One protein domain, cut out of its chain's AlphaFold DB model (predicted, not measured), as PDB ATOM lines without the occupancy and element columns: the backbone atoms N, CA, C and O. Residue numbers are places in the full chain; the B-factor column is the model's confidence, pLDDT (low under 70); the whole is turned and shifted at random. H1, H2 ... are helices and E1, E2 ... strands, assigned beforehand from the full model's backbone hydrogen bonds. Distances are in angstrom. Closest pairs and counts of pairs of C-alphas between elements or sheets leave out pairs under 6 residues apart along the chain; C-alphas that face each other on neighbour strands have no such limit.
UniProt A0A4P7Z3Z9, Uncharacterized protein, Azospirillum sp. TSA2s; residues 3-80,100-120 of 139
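This is residues 3 to 80 and 100 to 120 of the 139 residues of an uncharacterized protein of Azospirillum sp. TSA2s (UniProt A0A4P7Z3Z9). A strongly twisted sheet of four strands has H1, H2 and H4 on one face, making two layers, one of strands and one of helices; the long H4 crosses it slantwise. The printed part has 99 residues and runs E1 H1 H2 E2 E3 E4 H3 H4, class mixed; the antiparallel sheet's order is E1 E3 E2 E4. It is compact and flat, with a radius of gyration of the C-alphas of 13.2 A and spans of 41 by 35 by 18 A.

E3, residues 50 to 59, bends by 55 degrees at residue 55; its residues 50 to 52 pair with E1, residues 3 to 5 (N 4 to O 51, 2.9 A), and 53 to 59 with E2, residues 35 to 41 (N 38 to O 56, 3.0 A), its hairpin partner. E4, residues 70 to 73, neighbours E2 (N 39 to O 72, 2.9 A). E1, H1 of residues 9 to 15, H2 of residues 18 to 28 and E2 form a split strand-helix-strand unit, its strands running the same way with E3 between, its crossover right-handed. H1 is only just at the sheet's level, height 3.8 A. H2 lies over E2, height 9.0 A, along the strands. H4, residues 102 to 119, touches H1 through residues 110 to 114 alone (C-alphas of Phe 12 and Ile 110, 7.0 A) and H2 through 102 to 106 alone (Arg 18 and Tyr 106, 6.4 A), about perpendicular at 79 and 89 degrees. H3, residues 77 to 80, is close but not clearly touching H4. In H1, H2 and H4 every O i to N i+4 pair is within hydrogen-bond range; H3 is too short for one.

E3 is 27.1 A long, H4 25.5 A, E2 17.6 A and H2 15.1 A. E1 begins at C-alpha 3 (41.441, 39.894, -12.561); H4 ends at C-alpha 119 (38.727, 22.637, -14.831).

Residues 81 to 99 are not printed; C-alphas 80 and 100 are 12.7 A apart. No link printed whole is long. Low pLDDT includes residues 59 to 69.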
ATOM      1  N   GLU A   3      42.703  40.626 -12.562       84.19
ATOM      2  CA  GLU A   3      41.441  39.894 -12.561       84.19
ATOM      3  C   GLU A   3      41.036  39.588 -14.006       84.19
ATOM      4  O   GLU A   3      41.116  40.461 -14.875       84.19
ATOM      5  N   ALA A   4      40.615  38.353 -14.270       84.50
ATOM      6  CA  ALA A   4      40.121  37.932 -15.577       84.50
ATOM      7  C   ALA A   4      38.826  37.127 -15.435       84.50
ATOM      8  O   ALA A   4      38.585  36.511 -14.404       84.50
ATOM      9  N   ASN A   5      37.979  37.118 -16.465       85.44
ATOM     10  CA  ASN A   5      36.700  36.408 -16.428       85.44
ATOM     11  C   ASN A   5      36.713  35.197 -17.364       85.44
ATOM     12  O   ASN A   5      36.943  35.354 -18.560       85.44
ATOM     13  N   ILE A   6      36.421  33.995 -16.852       85.00
ATOM     14  CA  ILE A   6      36.416  32.730 -17.618       85.00
ATOM     15  C   ILE A   6      35.422  32.722 -18.787       85.00
ATOM     16  O   ILE A   6      35.542  31.899 -19.699       85.00
ATOM     17  N   ASN A   7      34.430  33.613 -18.762       83.19
ATOM     18  CA  ASN A   7      33.443  33.804 -19.821       83.19
ATOM     19  C   ASN A   7      33.878  34.858 -20.852       83.19
ATOM     20  O   ASN A   7      33.283  34.923 -21.925       83.19
ATOM     21  N   ASP A   8      34.907  35.658 -20.555       85.00
ATOM     22  CA  ASP A   8      35.436  36.693 -21.442       85.00
ATOM     23  C   ASP A   8      36.934  36.502 -21.706       85.00
ATOM     24  O   ASP A   8      37.803  36.921 -20.938       85.00
ATOM     25  N   ARG A   9      37.241  35.940 -22.876       84.06
ATOM     26  CA  ARG A   9      38.614  35.782 -23.368       84.06
ATOM     27  C   ARG A   9      39.376  37.111 -23.395       84.06
ATOM     28  O   ARG A   9      40.556  37.140 -23.053       84.06
ATOM     29  N   ALA A  10      38.717  38.213 -23.757       85.62
ATOM     30  CA  ALA A  10      39.376  39.513 -23.859       85.62
ATOM     31  C   ALA A  10      39.896  40.006 -22.498       85.62
ATOM     32  O   ALA A  10      40.871  40.752 -22.443       85.62
ATOM     33  N   SER A  11      39.285  39.576 -21.392       85.38
ATOM     34  CA  SER A  11      39.772  39.879 -20.045       85.38
ATOM     35  C   SER A  11      41.105  39.185 -19.747       85.38
ATOM     36  O   SER A  11      41.994  39.815 -19.183       85.38
ATOM     37  N   PHE A  12      41.301  37.941 -20.200       83.50
ATOM     38  CA  PHE A  12      42.595  37.253 -20.091       83.50
ATOM     39  C   PHE A  12      43.667  37.909 -20.962       83.50
ATOM     40  O   PHE A  12      44.793  38.098 -20.513       83.50
ATOM     41  N   GLU A  13      43.307  38.316 -22.180       86.44
ATOM     42  CA  GLU A  13      44.236  38.999 -23.088       86.44
ATOM     43  C   GLU A  13      44.666  40.377 -22.558       86.44
ATOM     44  O   GLU A  13      45.810  40.779 -22.750       86.44
ATOM     45  N   ARG A  14      43.780  41.080 -21.834       84.69
ATOM     46  CA  ARG A  14      44.116  42.325 -21.116       84.69
ATOM     47  C   ARG A  14      44.948  42.089 -19.859       84.69
ATOM     48  O   ARG A  14      45.753  42.939 -19.499       84.69
ATOM     49  N   ALA A  15      44.708  40.984 -19.156       84.31
ATOM     50  CA  ALA A  15      45.467  40.626 -17.961       84.31
ATOM     51  C   ALA A  15      46.894  40.173 -18.309       84.31
ATOM     52  O   ALA A  15      47.817  40.369 -17.516       84.31
ATOM     53  N   TYR A  16      47.073  39.568 -19.485       83.75
ATOM     54  CA  TYR A  16      48.350  39.055 -19.950       83.75
ATOM     55  C   TYR A  16      48.523  39.276 -21.453       83.75
ATOM     56  O   TYR A  16      48.096  38.466 -22.279       83.75
ATOM     57  N   ASP A  17      49.181  40.380 -21.806       86.12
ATOM     58  CA  ASP A  17      49.372  40.771 -23.199       86.12
ATOM     59  C   ASP A  17      50.286  39.799 -23.953       86.12
ATOM     60  O   ASP A  17      51.242  39.235 -23.409       86.12
ATOM     61  N   ARG A  18      50.086  39.723 -25.268       83.50
ATOM     62  CA  ARG A  18      50.932  38.942 -26.177       83.50
ATOM     63  C   ARG A  18      52.429  39.244 -26.040       83.50
ATOM     64  O   ARG A  18      53.245  38.331 -26.100       83.50
ATOM     65  N   HIS A  19      52.805  40.508 -25.847       83.69
ATOM     66  CA  HIS A  19      54.215  40.882 -25.699       83.69
ATOM     67  C   HIS A  19      54.853  40.232 -24.457       83.69
ATOM     68  O   HIS A  19      56.000  39.793 -24.499       83.69
ATOM     69  N   SER A  20      54.098  40.134 -23.359       85.19
ATOM     70  CA  SER A  20      54.549  39.464 -22.137       85.19
ATOM     71  C   SER A  20      54.725  37.961 -22.360       85.19
ATOM     72  O   SER A  20      55.751  37.417 -21.959       85.19
ATOM     73  N   PHE A  21      53.789  37.328 -23.077       85.06
ATOM     74  CA  PHE A  21      53.897  35.926 -23.488       85.06
ATOM     75  C   PHE A  21      55.145  35.654 -24.326       85.06
ATOM     76  O   PHE A  21      55.890  34.724 -24.041       85.06
ATOM     77  N   GLU A  22      55.405  36.467 -25.351       84.00
ATOM     78  CA  GLU A  22      56.555  36.256 -26.232       84.00
ATOM     79  C   GLU A  22      57.885  36.372 -25.479       84.00
ATOM     80  O   GLU A  22      58.811  35.603 -25.756       84.00
ATOM     81  N   GLN A  23      57.966  37.295 -24.516       82.88
ATOM     82  CA  GLN A  23      59.129  37.459 -23.651       82.88
ATOM     83  C   GLN A  23      59.301  36.269 -22.702       82.88
ATOM     84  O   GLN A  23      60.405  35.734 -22.607       82.88
ATOM     85  N   ASP A  24      58.230  35.832 -22.037       82.44
ATOM     86  CA  ASP A  24      58.274  34.702 -21.103       82.44
ATOM     87  C   ASP A  24      58.608  33.397 -21.833       82.44
ATOM     88  O   ASP A  24      59.508  32.669 -21.420       82.44
ATOM     89  N   ALA A  25      57.997  33.159 -22.994       82.00
ATOM     90  CA  ALA A  25      58.299  32.008 -23.835       82.00
ATOM     91  C   ALA A  25      59.745  32.012 -24.350       82.00
ATOM     92  O   ALA A  25      60.379  30.963 -24.426       82.00
ATOM     93  N   ALA A  26      60.301  33.182 -24.683       81.25
ATOM     94  CA  ALA A  26      61.702  33.293 -25.085       81.25
ATOM     95  C   ALA A  26      62.679  33.054 -23.923       81.25
ATOM     96  O   ALA A  26      63.798  32.596 -24.158       81.25
ATOM     97  N   MET A  27      62.283  33.382 -22.690       78.88
ATOM     98  CA  MET A  27      63.059  33.075 -21.486       78.88
ATOM     99  C   MET A  27      63.003  31.578 -21.183       78.88
ATOM    100  O   MET A  27      64.048  30.970 -20.982       78.88
ATOM    101  N   ASN A  28      61.817  30.977 -21.265       77.00
ATOM    102  CA  ASN A  28      61.597  29.555 -21.016       77.00
ATOM    103  C   ASN A  28      62.292  28.643 -22.032       77.00
ATOM    104  O   ASN A  28      62.838  27.616 -21.649       77.00
ATOM    105  N   ALA A  29      62.353  29.043 -23.308       75.88
ATOM    106  CA  ALA A  29      63.038  28.284 -24.359       75.88
ATOM    107  C   ALA A  29      64.574  28.221 -24.188       75.88
ATOM    108  O   ALA A  29      65.272  27.571 -24.970       75.88
ATOM    109  N   ARG A  30      65.150  28.929 -23.205       74.75
ATOM    110  CA  ARG A  30      66.586  28.835 -22.914       74.75
ATOM    111  C   ARG A  30      66.858  27.547 -22.137       74.75
ATOM    112  O   ARG A  30      66.337  27.364 -21.044       74.75
ATOM    113  N   SER A  31      67.746  26.702 -22.657       56.28
ATOM    114  CA  SER A  31      68.048  25.360 -22.127       56.28
ATOM    115  C   SER A  31      68.707  25.302 -20.734       56.28
ATOM    116  O   SER A  31      68.930  24.208 -20.233       56.28
ATOM    117  N   ASP A  32      69.027  26.442 -20.114       61.06
ATOM    118  CA  ASP A  32      69.656  26.546 -18.779       61.06
ATOM    119  C   ASP A  32      68.727  27.246 -17.767       61.06
ATOM    120  O   ASP A  32      69.138  27.923 -16.823       61.06
ATOM    121  N   THR A  33      67.423  27.178 -18.025       60.72
ATOM    122  CA  THR A  33      66.435  27.918 -17.249       60.72
ATOM    123  C   THR A  33      65.985  27.093 -16.057       60.72
ATOM    124  O   THR A  33      65.155  26.197 -16.165       60.72
ATOM    125  N   THR A  34      66.513  27.435 -14.884       71.50
ATOM    126  CA  THR A  34      66.050  26.907 -13.593       71.50
ATOM    127  C   THR A  34      64.756  27.570 -13.110       71.50
ATOM    128  O   THR A  34      64.199  27.137 -12.102       71.50
ATOM    129  N   VAL A  35      64.263  28.596 -13.820       75.38
ATOM    130  CA  VAL A  35      63.095  29.412 -13.453       75.38
ATOM    131  C   VAL A  35      62.145  29.572 -14.640       75.38
ATOM    132  O   VAL A  35      62.435  30.309 -15.574       75.38
ATOM    133  N   VAL A  36      60.983  28.933 -14.590       80.31
ATOM    134  CA  VAL A  36      59.963  29.012 -15.642       80.31
ATOM    135  C   VAL A  36      59.048  30.205 -15.397       80.31
ATOM    136  O   VAL A  36      58.524  30.398 -14.303       80.31
ATOM    137  N   HIS A  37      58.829  31.005 -16.433       81.81
ATOM    138  CA  HIS A  37      57.937  32.156 -16.440       81.81
ATOM    139  C   HIS A  37      56.546  31.771 -16.952       81.81
ATOM    140  O   HIS A  37      56.401  31.021 -17.919       81.81
ATOM    141  N   GLY A  38      55.498  32.294 -16.325       84.81
ATOM    142  CA  GLY A  38      54.136  31.984 -16.736       84.81
ATOM    143  C   GLY A  38      53.086  32.743 -15.947       84.81
ATOM    144  O   GLY A  38      53.350  33.788 -15.345       84.81
ATOM    145  N   VAL A  39      51.876  32.198 -15.962       82.81
ATOM    146  CA  VAL A  39      50.722  32.755 -15.264       82.81
ATOM    147  C   VAL A  39      50.231  31.743 -14.247       82.81
ATOM    148  O   VAL A  39      49.952  30.595 -14.574       82.81
ATOM    149  N   THR A  40      50.087  32.192 -13.011       80.69
ATOM    150  CA  THR A  40      49.422  31.442 -11.957       80.69
ATOM    151  C   THR A  40      47.997  31.917 -11.798       80.69
ATOM    152  O   THR A  40      47.747  33.115 -11.667       80.69
ATOM    153  N   ILE A  41      47.081  30.962 -11.745       82.06
ATOM    154  CA  ILE A  41      45.711  31.164 -11.303       82.06
ATOM    155  C   ILE A  41      45.710  31.007  -9.783       82.06
ATOM    156  O   ILE A  41      46.064  29.949  -9.260       82.06
ATOM    157  N   LEU A  42      45.386  32.091  -9.086       76.94
ATOM    158  CA  LEU A  42      45.455  32.194  -7.629       76.94
ATOM    159  C   LEU A  42      44.160  31.761  -6.941       76.94
ATOM    160  O   LEU A  42      44.189  31.447  -5.758       76.94
ATOM    161  N   SER A  43      43.037  31.778  -7.660       71.94
ATOM    162  CA  SER A  43      41.719  31.532  -7.082       71.94
ATOM    163  C   SER A  43      40.770  30.858  -8.069       71.94
ATOM    164  O   SER A  43      40.903  31.003  -9.288       71.94
ATOM    165  N   ALA A  44      39.792  30.146  -7.510       76.38
ATOM    166  CA  ALA A  44      38.675  29.574  -8.242       76.38
ATOM    167  C   ALA A  44      37.808  30.667  -8.886       76.38
ATOM    168  O   ALA A  44      37.742  31.784  -8.369       76.38
ATOM    169  N   PRO A  45      37.097  30.353  -9.983       78.38
ATOM    170  CA  PRO A  45      36.125  31.280 -10.538       78.38
ATOM    171  C   PRO A  45      35.009  31.571  -9.530       78.38
ATOM    172  O   PRO A  45      34.402  30.650  -8.979       78.38
ATOM    173  N   ASP A  46      34.725  32.854  -9.311       78.12
ATOM    174  CA  ASP A  46      33.602  33.293  -8.486       78.12
ATOM    175  C   ASP A  46      32.240  33.037  -9.170       78.12
ATOM    176  O   ASP A  46      32.154  32.518 -10.286       78.12
ATOM    177  N   ALA A  47      31.138  33.415  -8.510       76.94
ATOM    178  CA  ALA A  47      29.783  33.248  -9.050       76.94
ATOM    179  C   ALA A  47      29.538  34.002 -10.378       76.94
ATOM    180  O   ALA A  47      28.587  33.693 -11.094       76.94
ATOM    181  N   GLU A  48      30.384  34.977 -10.710       78.44
ATOM    182  CA  GLU A  48      30.360  35.754 -11.953       78.44
ATOM    183  C   GLU A  48      31.441  35.282 -12.952       78.44
ATOM    184  O   GLU A  48      31.566  35.825 -14.056       78.44
ATOM    185  N   GLY A  49      32.200  34.239 -12.596       78.25
ATOM    186  CA  GLY A  49      33.268  33.648 -13.392       78.25
ATOM    187  C   GLY A  49      34.594  34.407 -13.340       78.25
ATOM    188  O   GLY A  49      35.433  34.205 -14.216       78.25
ATOM    189  N   ARG A  50      34.805  35.305 -12.377       84.88
ATOM    190  CA  ARG A  50      36.074  36.027 -12.222       84.88
ATOM    191  C   ARG A  50      37.091  35.179 -11.475       84.88
ATOM    192  O   ARG A  50      36.766  34.557 -10.472       84.88
ATOM    193  N   VAL A  51      38.317  35.185 -11.978       82.88
ATOM    194  CA  VAL A  51      39.489  34.526 -11.406       82.88
ATOM    195  C   VAL A  51      40.606  35.539 -11.219       82.88
ATOM    196  O   VAL A  51      40.759  36.484 -11.999       82.88
ATOM    197  N   GLU A  52      41.430  35.303 -10.206       83.19
ATOM    198  CA  GLU A  52      42.644  36.075  -9.988       83.19
ATOM    199  C   GLU A  52      43.829  35.402 -10.672       83.19
ATOM    200  O   GLU A  52      44.127  34.227 -10.451       83.19
ATOM    201  N   LEU A  53      44.529  36.175 -11.494       82.69
ATOM    202  CA  LEU A  53      45.724  35.762 -12.205       82.69
ATOM    203  C   LEU A  53      46.924  36.566 -11.720       82.69
ATOM    204  O   LEU A  53      46.852  37.767 -11.431       82.69
ATOM    205  N   SER A  54      48.084  35.929 -11.701       81.69
ATOM    206  CA  SER A  54      49.342  36.626 -11.495       81.69
ATOM    207  C   SER A  54      50.415  36.069 -12.404       81.69
ATOM    208  O   SER A  54      50.684  34.872 -12.406       81.69
ATOM    209  N   ARG A  55      51.070  36.959 -13.147       83.88
ATOM    210  CA  ARG A  55      52.315  36.631 -13.835       83.88
ATOM    211  C   ARG A  55      53.389  36.406 -12.777       83.88
ATOM    212  O   ARG A  55      53.705  37.329 -12.026       83.88
ATOM    213  N   ILE A  56      53.918  35.193 -12.705       80.19
ATOM    214  CA  ILE A  56      54.981  34.830 -11.765       80.19
ATOM    215  C   ILE A  56      56.054  34.009 -12.475       80.19
ATOM    216  O   ILE A  56      55.896  33.586 -13.619       80.19
ATOM    217  N   SER A  57      57.173  33.816 -11.787       79.25
ATOM    218  CA  SER A  57      58.259  32.947 -12.237       79.25
ATOM    219  C   SER A  57      58.478  31.901 -11.149       79.25
ATOM    220  O   SER A  57      58.614  32.280  -9.987       79.25
ATOM    221  N   GLN A  58      58.462  30.618 -11.502       70.38
ATOM    222  CA  GLN A  58      58.559  29.498 -10.564       70.38
ATOM    223  C   GLN A  58      59.818  28.681 -10.846       70.38
ATOM    224  O   GLN A  58      60.177  28.455 -12.001       70.38
ATOM    225  N   HIS A  59      60.506  28.228  -9.798       69.00
ATOM    226  CA  HIS A  59      61.687  27.384  -9.963       69.00
ATOM    227  C   HIS A  59      61.301  25.966 -10.416       69.00
ATOM    228  O   HIS A  59      60.371  25.359  -9.879       69.00
ATOM    229  N   VAL A  60      62.053  25.407 -11.370       56.59
ATOM    230  CA  VAL A  60      61.913  24.017 -11.832       56.59
ATOM    231  C   VAL A  60      62.303  23.092 -10.674       56.59
ATOM    232  O   VAL A  60      63.481  22.887 -10.402       56.59
ATOM    233  N   GLY A  61      61.312  22.588  -9.937       54.22
ATOM    234  CA  GLY A  61      61.516  21.745  -8.750       54.22
ATOM    235  C   GLY A  61      60.894  22.288  -7.464       54.22
ATOM    236  O   GLY A  61      60.865  21.576  -6.461       54.22
ATOM    237  N   GLU A  62      60.341  23.502  -7.487       50.91
ATOM    238  CA  GLU A  62      59.440  23.967  -6.438       50.91
ATOM    239  C   GLU A  62      58.104  23.242  -6.615       50.91
ATOM    240  O   GLU A  62      57.196  23.702  -7.305       50.91
ATOM    241  N   GLY A  63      58.012  22.033  -6.053       46.28
ATOM    242  CA  GLY A  63      56.720  21.400  -5.835       46.28
ATOM    243  C   GLY A  63      55.877  22.367  -5.016       46.28
ATOM    244  O   GLY A  63      56.392  22.962  -4.077       46.28
ATOM    245  N   ASN A  64      54.620  22.561  -5.399       47.53
ATOM    246  CA  ASN A  64      53.682  23.398  -4.667       47.53
ATOM    247  C   ASN A  64      52.935  22.481  -3.673       47.53
ATOM    248  O   ASN A  64      51.912  21.906  -4.052       47.53
ATOM    249  N   PRO A  65      53.456  22.219  -2.452       47.44
ATOM    250  CA  PRO A  65      52.904  21.202  -1.553       47.44
ATOM    251  C   PRO A  65      51.522  21.569  -0.998       47.44
ATOM    252  O   PRO A  65      50.860  20.710  -0.419       47.44
ATOM    253  N   GLU A  66      51.086  22.820  -1.152       47.50
ATOM    254  CA  GLU A  66      49.860  23.326  -0.524       47.50
ATOM    255  C   GLU A  66      48.623  23.233  -1.437       47.50
ATOM    256  O   GLU A  66      47.501  23.106  -0.941       47.50
ATOM    257  N   GLY A  67      48.812  23.094  -2.757       49.22
ATOM    258  CA  GLY A  67      47.722  22.818  -3.703       49.22
ATOM    259  C   GLY A  67      46.752  23.985  -3.930       49.22
ATOM    260  O   GLY A  67      45.630  23.745  -4.365       49.22
ATOM    261  N   ASP A  68      47.167  25.216  -3.620       59.97
ATOM    262  CA  ASP A  68      46.317  26.408  -3.705       59.97
ATOM    263  C   ASP A  68      46.387  27.098  -5.096       59.97
ATOM    264  O   ASP A  68      45.349  27.197  -5.747       59.97
ATOM    265  N   PRO A  69      47.553  27.506  -5.641       69.31
ATOM    266  CA  PRO A  69      47.633  28.054  -7.002       69.31
ATOM    267  C   PRO A  69      47.944  27.036  -8.116       69.31
ATOM    268  O   PRO A  69      48.836  26.194  -7.972       69.31
ATOM    269  N   VAL A  70      47.310  27.203  -9.287       74.50
ATOM    270  CA  VAL A  70      47.626  26.449 -10.519       74.50
ATOM    271  C   VAL A  70      48.512  27.289 -11.436       74.50
ATOM    272  O   VAL A  70      48.089  28.333 -11.929       74.50
ATOM    273  N   PHE A  71      49.746  26.840 -11.671       78.12
ATOM    274  CA  PHE A  71      50.700  27.508 -12.559       78.12
ATOM    275  C   PHE A  71      50.609  26.965 -13.989       78.12
ATOM    276  O   PHE A  71      50.678  25.756 -14.210       78.12
ATOM    277  N   VAL A  72      50.495  27.871 -14.958       79.12
ATOM    278  CA  VAL A  72      50.533  27.583 -16.393       79.12
ATOM    279  C   VAL A  72      51.749  28.285 -16.987       79.12
ATOM    280  O   VAL A  72      51.827  29.516 -17.045       79.12
ATOM    281  N   ALA A  73      52.720  27.492 -17.422       79.25
ATOM    282  CA  ALA A  73      53.953  27.994 -18.004       79.25
ATOM    283  C   ALA A  73      53.739  28.521 -19.429       79.25
ATOM    284  O   ALA A  73      53.091  27.874 -20.252       79.25
ATOM    285  N   ALA A  74      54.321  29.681 -19.737       78.44
ATOM    286  CA  ALA A  74      54.249  30.279 -21.066       78.44
ATOM    287  C   ALA A  74      55.259  29.603 -22.001       78.44
ATOM    288  O   ALA A  74      56.400  30.043 -22.128       78.44
ATOM    289  N   PHE A  75      54.858  28.514 -22.644       74.62
ATOM    290  CA  PHE A  75      55.652  27.847 -23.673       74.62
ATOM    291  C   PHE A  75      55.000  28.012 -25.045       74.62
ATOM    292  O   PHE A  75      53.784  28.160 -25.160       74.62
ATOM    293  N   ARG A  76      55.811  27.965 -26.105       69.25
ATOM    294  CA  ARG A  76      55.287  27.813 -27.472       69.25
ATOM    295  C   ARG A  76      54.880  26.357 -27.680       69.25
ATOM    296  O   ARG A  76      55.510  25.480 -27.088       69.25
ATOM    297  N   LEU A  77      53.896  26.076 -28.541       59.56
ATOM    298  CA  LEU A  77      53.413  24.702 -28.777       59.56
ATOM    299  C   LEU A  77      54.534  23.730 -29.184       59.56
ATOM    300  O   LEU A  77      54.450  22.529 -28.947       59.56
ATOM    301  N   HIS A  78      55.590  24.253 -29.804       52.53
ATOM    302  CA  HIS A  78      56.754  23.472 -30.218       52.53
ATOM    303  C   HIS A  78      57.724  23.113 -29.085       52.53
ATOM    304  O   HIS A  78      58.553  22.229 -29.278       52.53
ATOM    305  N   ASP A  79      57.629  23.773 -27.932       50.25
ATOM    306  CA  ASP A  79      58.502  23.548 -26.773       50.25
ATOM    307  C   ASP A  79      57.883  22.514 -25.809       50.25
ATOM    308  O   ASP A  79      58.571  21.635 -25.296       50.25
ATOM    309  N   THR A  80      56.554  22.525 -25.642       45.09
ATOM    310  CA  THR A  80      55.821  21.587 -24.763       45.09
ATOM    311  C   THR A  80      55.757  20.157 -25.284       45.09
ATOM    312  O   THR A  80      55.612  19.227 -24.490       45.09
ATOM    313  N   GLY A 100      55.464  27.851 -35.623       49.62
ATOM    314  CA  GLY A 100      54.065  28.203 -35.443       49.62
ATOM    315  C   GLY A 100      53.979  29.722 -35.429       49.62
ATOM    316  O   GLY A 100      54.881  30.398 -34.915       49.62
ATOM    317  N   ASP A 101      52.975  30.276 -36.102       58.97
ATOM    318  CA  ASP A 101      52.782  31.717 -36.056       58.97
ATOM    319  C   ASP A 101      52.623  32.092 -34.578       58.97
ATOM    320  O   ASP A 101      51.755  31.550 -33.899       58.97
ATOM    321  N   ALA A 102      53.474  32.979 -34.055       61.94
ATOM    322  CA  ALA A 102      53.473  33.329 -32.630       61.94
ATOM    323  C   ALA A 102      52.100  33.850 -32.152       61.94
ATOM    324  O   ALA A 102      51.802  33.855 -30.958       61.94
ATOM    325  N   THR A 103      51.250  34.284 -33.090       67.56
ATOM    326  CA  THR A 103      49.853  34.644 -32.837       67.56
ATOM    327  C   THR A 103      49.004  33.434 -32.450       67.56
ATOM    328  O   THR A 103      48.134  33.558 -31.591       67.56
ATOM    329  N   ASP A 104      49.232  32.286 -33.082       77.00
ATOM    330  CA  ASP A 104      48.511  31.040 -32.827       77.00
ATOM    331  C   ASP A 104      48.959  30.410 -31.500       77.00
ATOM    332  O   ASP A 104      48.115  30.036 -30.690       77.00
ATOM    333  N   ASP A 105      50.268  30.447 -31.207       79.06
ATOM    334  CA  ASP A 105      50.833  30.014 -29.916       79.06
ATOM    335  C   ASP A 105      50.213  30.780 -28.734       79.06
ATOM    336  O   ASP A 105      49.770  30.183 -27.754       79.06
ATOM    337  N   TYR A 106      50.144  32.112 -28.834       82.00
ATOM    338  CA  TYR A 106      49.532  32.942 -27.794       82.00
ATOM    339  C   TYR A 106      48.042  32.632 -27.628       82.00
ATOM    340  O   TYR A 106      47.541  32.546 -26.508       82.00
ATOM    341  N   ARG A 107      47.320  32.436 -28.736       84.44
ATOM    342  CA  ARG A 107      45.896  32.098 -28.680       84.44
ATOM    343  C   ARG A 107      45.662  30.759 -27.998       84.44
ATOM    344  O   ARG A 107      44.807  30.698 -27.119       84.44
ATOM    345  N   ALA A 108      46.434  29.742 -28.362       82.94
ATOM    346  CA  ALA A 108      46.365  28.425 -27.751       82.94
ATOM    347  C   ALA A 108      46.728  28.466 -26.259       82.94
ATOM    348  O   ALA A 108      46.054  27.827 -25.458       82.94
ATOM    349  N   PHE A 109      47.723  29.272 -25.868       83.38
ATOM    350  CA  PHE A 109      48.060  29.493 -24.460       83.38
ATOM    351  C   PHE A 109      46.897  30.120 -23.676       83.38
ATOM    352  O   PHE A 109      46.567  29.652 -22.589       83.38
ATOM    353  N   ILE A 110      46.236  31.143 -24.228       84.50
ATOM    354  CA  ILE A 110      45.049  31.743 -23.600       84.50
ATOM    355  C   ILE A 110      43.910  30.726 -23.483       84.50
ATOM    356  O   ILE A 110      43.261  30.663 -22.441       84.50
ATOM    357  N   ASP A 111      43.681  29.906 -24.510       83.94
ATOM    358  CA  ASP A 111      42.650  28.867 -24.469       83.94
ATOM    359  C   ASP A 111      42.982  27.779 -23.427       83.94
ATOM    360  O   ASP A 111      42.102  27.364 -22.675       83.94
ATOM    361  N   GLN A 112      44.256  27.394 -23.289       81.94
ATOM    362  CA  GLN A 112      44.728  26.499 -22.228       81.94
ATOM    363  C   GLN A 112      44.538  27.114 -20.838       81.94
ATOM    364  O   GLN A 112      44.104  26.425 -19.916       81.94
ATOM    365  N   LEU A 113      44.844  28.402 -20.668       80.88
ATOM    366  CA  LEU A 113      44.662  29.113 -19.403       80.88
ATOM    367  C   LEU A 113      43.175  29.192 -19.024       80.88
ATOM    368  O   LEU A 113      42.830  29.018 -17.858       80.88
ATOM    369  N   LEU A 114      42.296  29.388 -20.011       82.94
ATOM    370  CA  LEU A 114      40.846  29.402 -19.830       82.94
ATOM    371  C   LEU A 114      40.307  28.023 -19.435       82.94
ATOM    372  O   LEU A 114      39.502  27.919 -18.511       82.94
ATOM    373  N   ASP A 115      40.749  26.970 -20.124       79.62
ATOM    374  CA  ASP A 115      40.373  25.591 -19.812       79.62
ATOM    375  C   ASP A 115      40.872  25.190 -18.420       79.62
ATOM    376  O   ASP A 115      40.107  24.684 -17.600       79.62
ATOM    377  N   THR A 116      42.119  25.544 -18.098       77.31
ATOM    378  CA  THR A 116      42.703  25.324 -16.773       77.31
ATOM    379  C   THR A 116      41.911  26.075 -15.709       77.31
ATOM    380  O   THR A 116      41.557  25.481 -14.704       77.31
ATOM    381  N   ALA A 117      41.545  27.340 -15.925       78.12
ATOM    382  CA  ALA A 117      40.734  28.100 -14.970       78.12
ATOM    383  C   ALA A 117      39.331  27.509 -14.754       78.12
ATOM    384  O   ALA A 117      38.765  27.656 -13.672       78.12
ATOM    385  N   ARG A 118      38.767  26.828 -15.759       77.62
ATOM    386  CA  ARG A 118      37.459  26.155 -15.666       77.62
ATOM    387  C   ARG A 118      37.535  24.793 -14.986       77.62
ATOM    388  O   ARG A 118      36.621  24.440 -14.248       77.62
ATOM    389  N   ASN A 119      38.583  24.025 -15.272       71.19
ATOM    390  CA  ASN A 119      38.727  22.637 -14.831       71.19
ATOM    391  C   ASN A 119      39.588  22.484 -13.571       71.19
ATOM    392  O   ASN A 119      39.568  21.423 -12.946       71.19
ATOM    393  N   ALA A 120      40.349  23.512 -13.192       68.31
ATOM    394  CA  ALA A 120      41.170  23.489 -11.996       68.31
ATOM    395  C   ALA A 120      40.294  23.281 -10.761       68.31
ATOM    396  O   ALA A 120      39.425  24.086 -10.422       68.31
TER     397      ALA A 120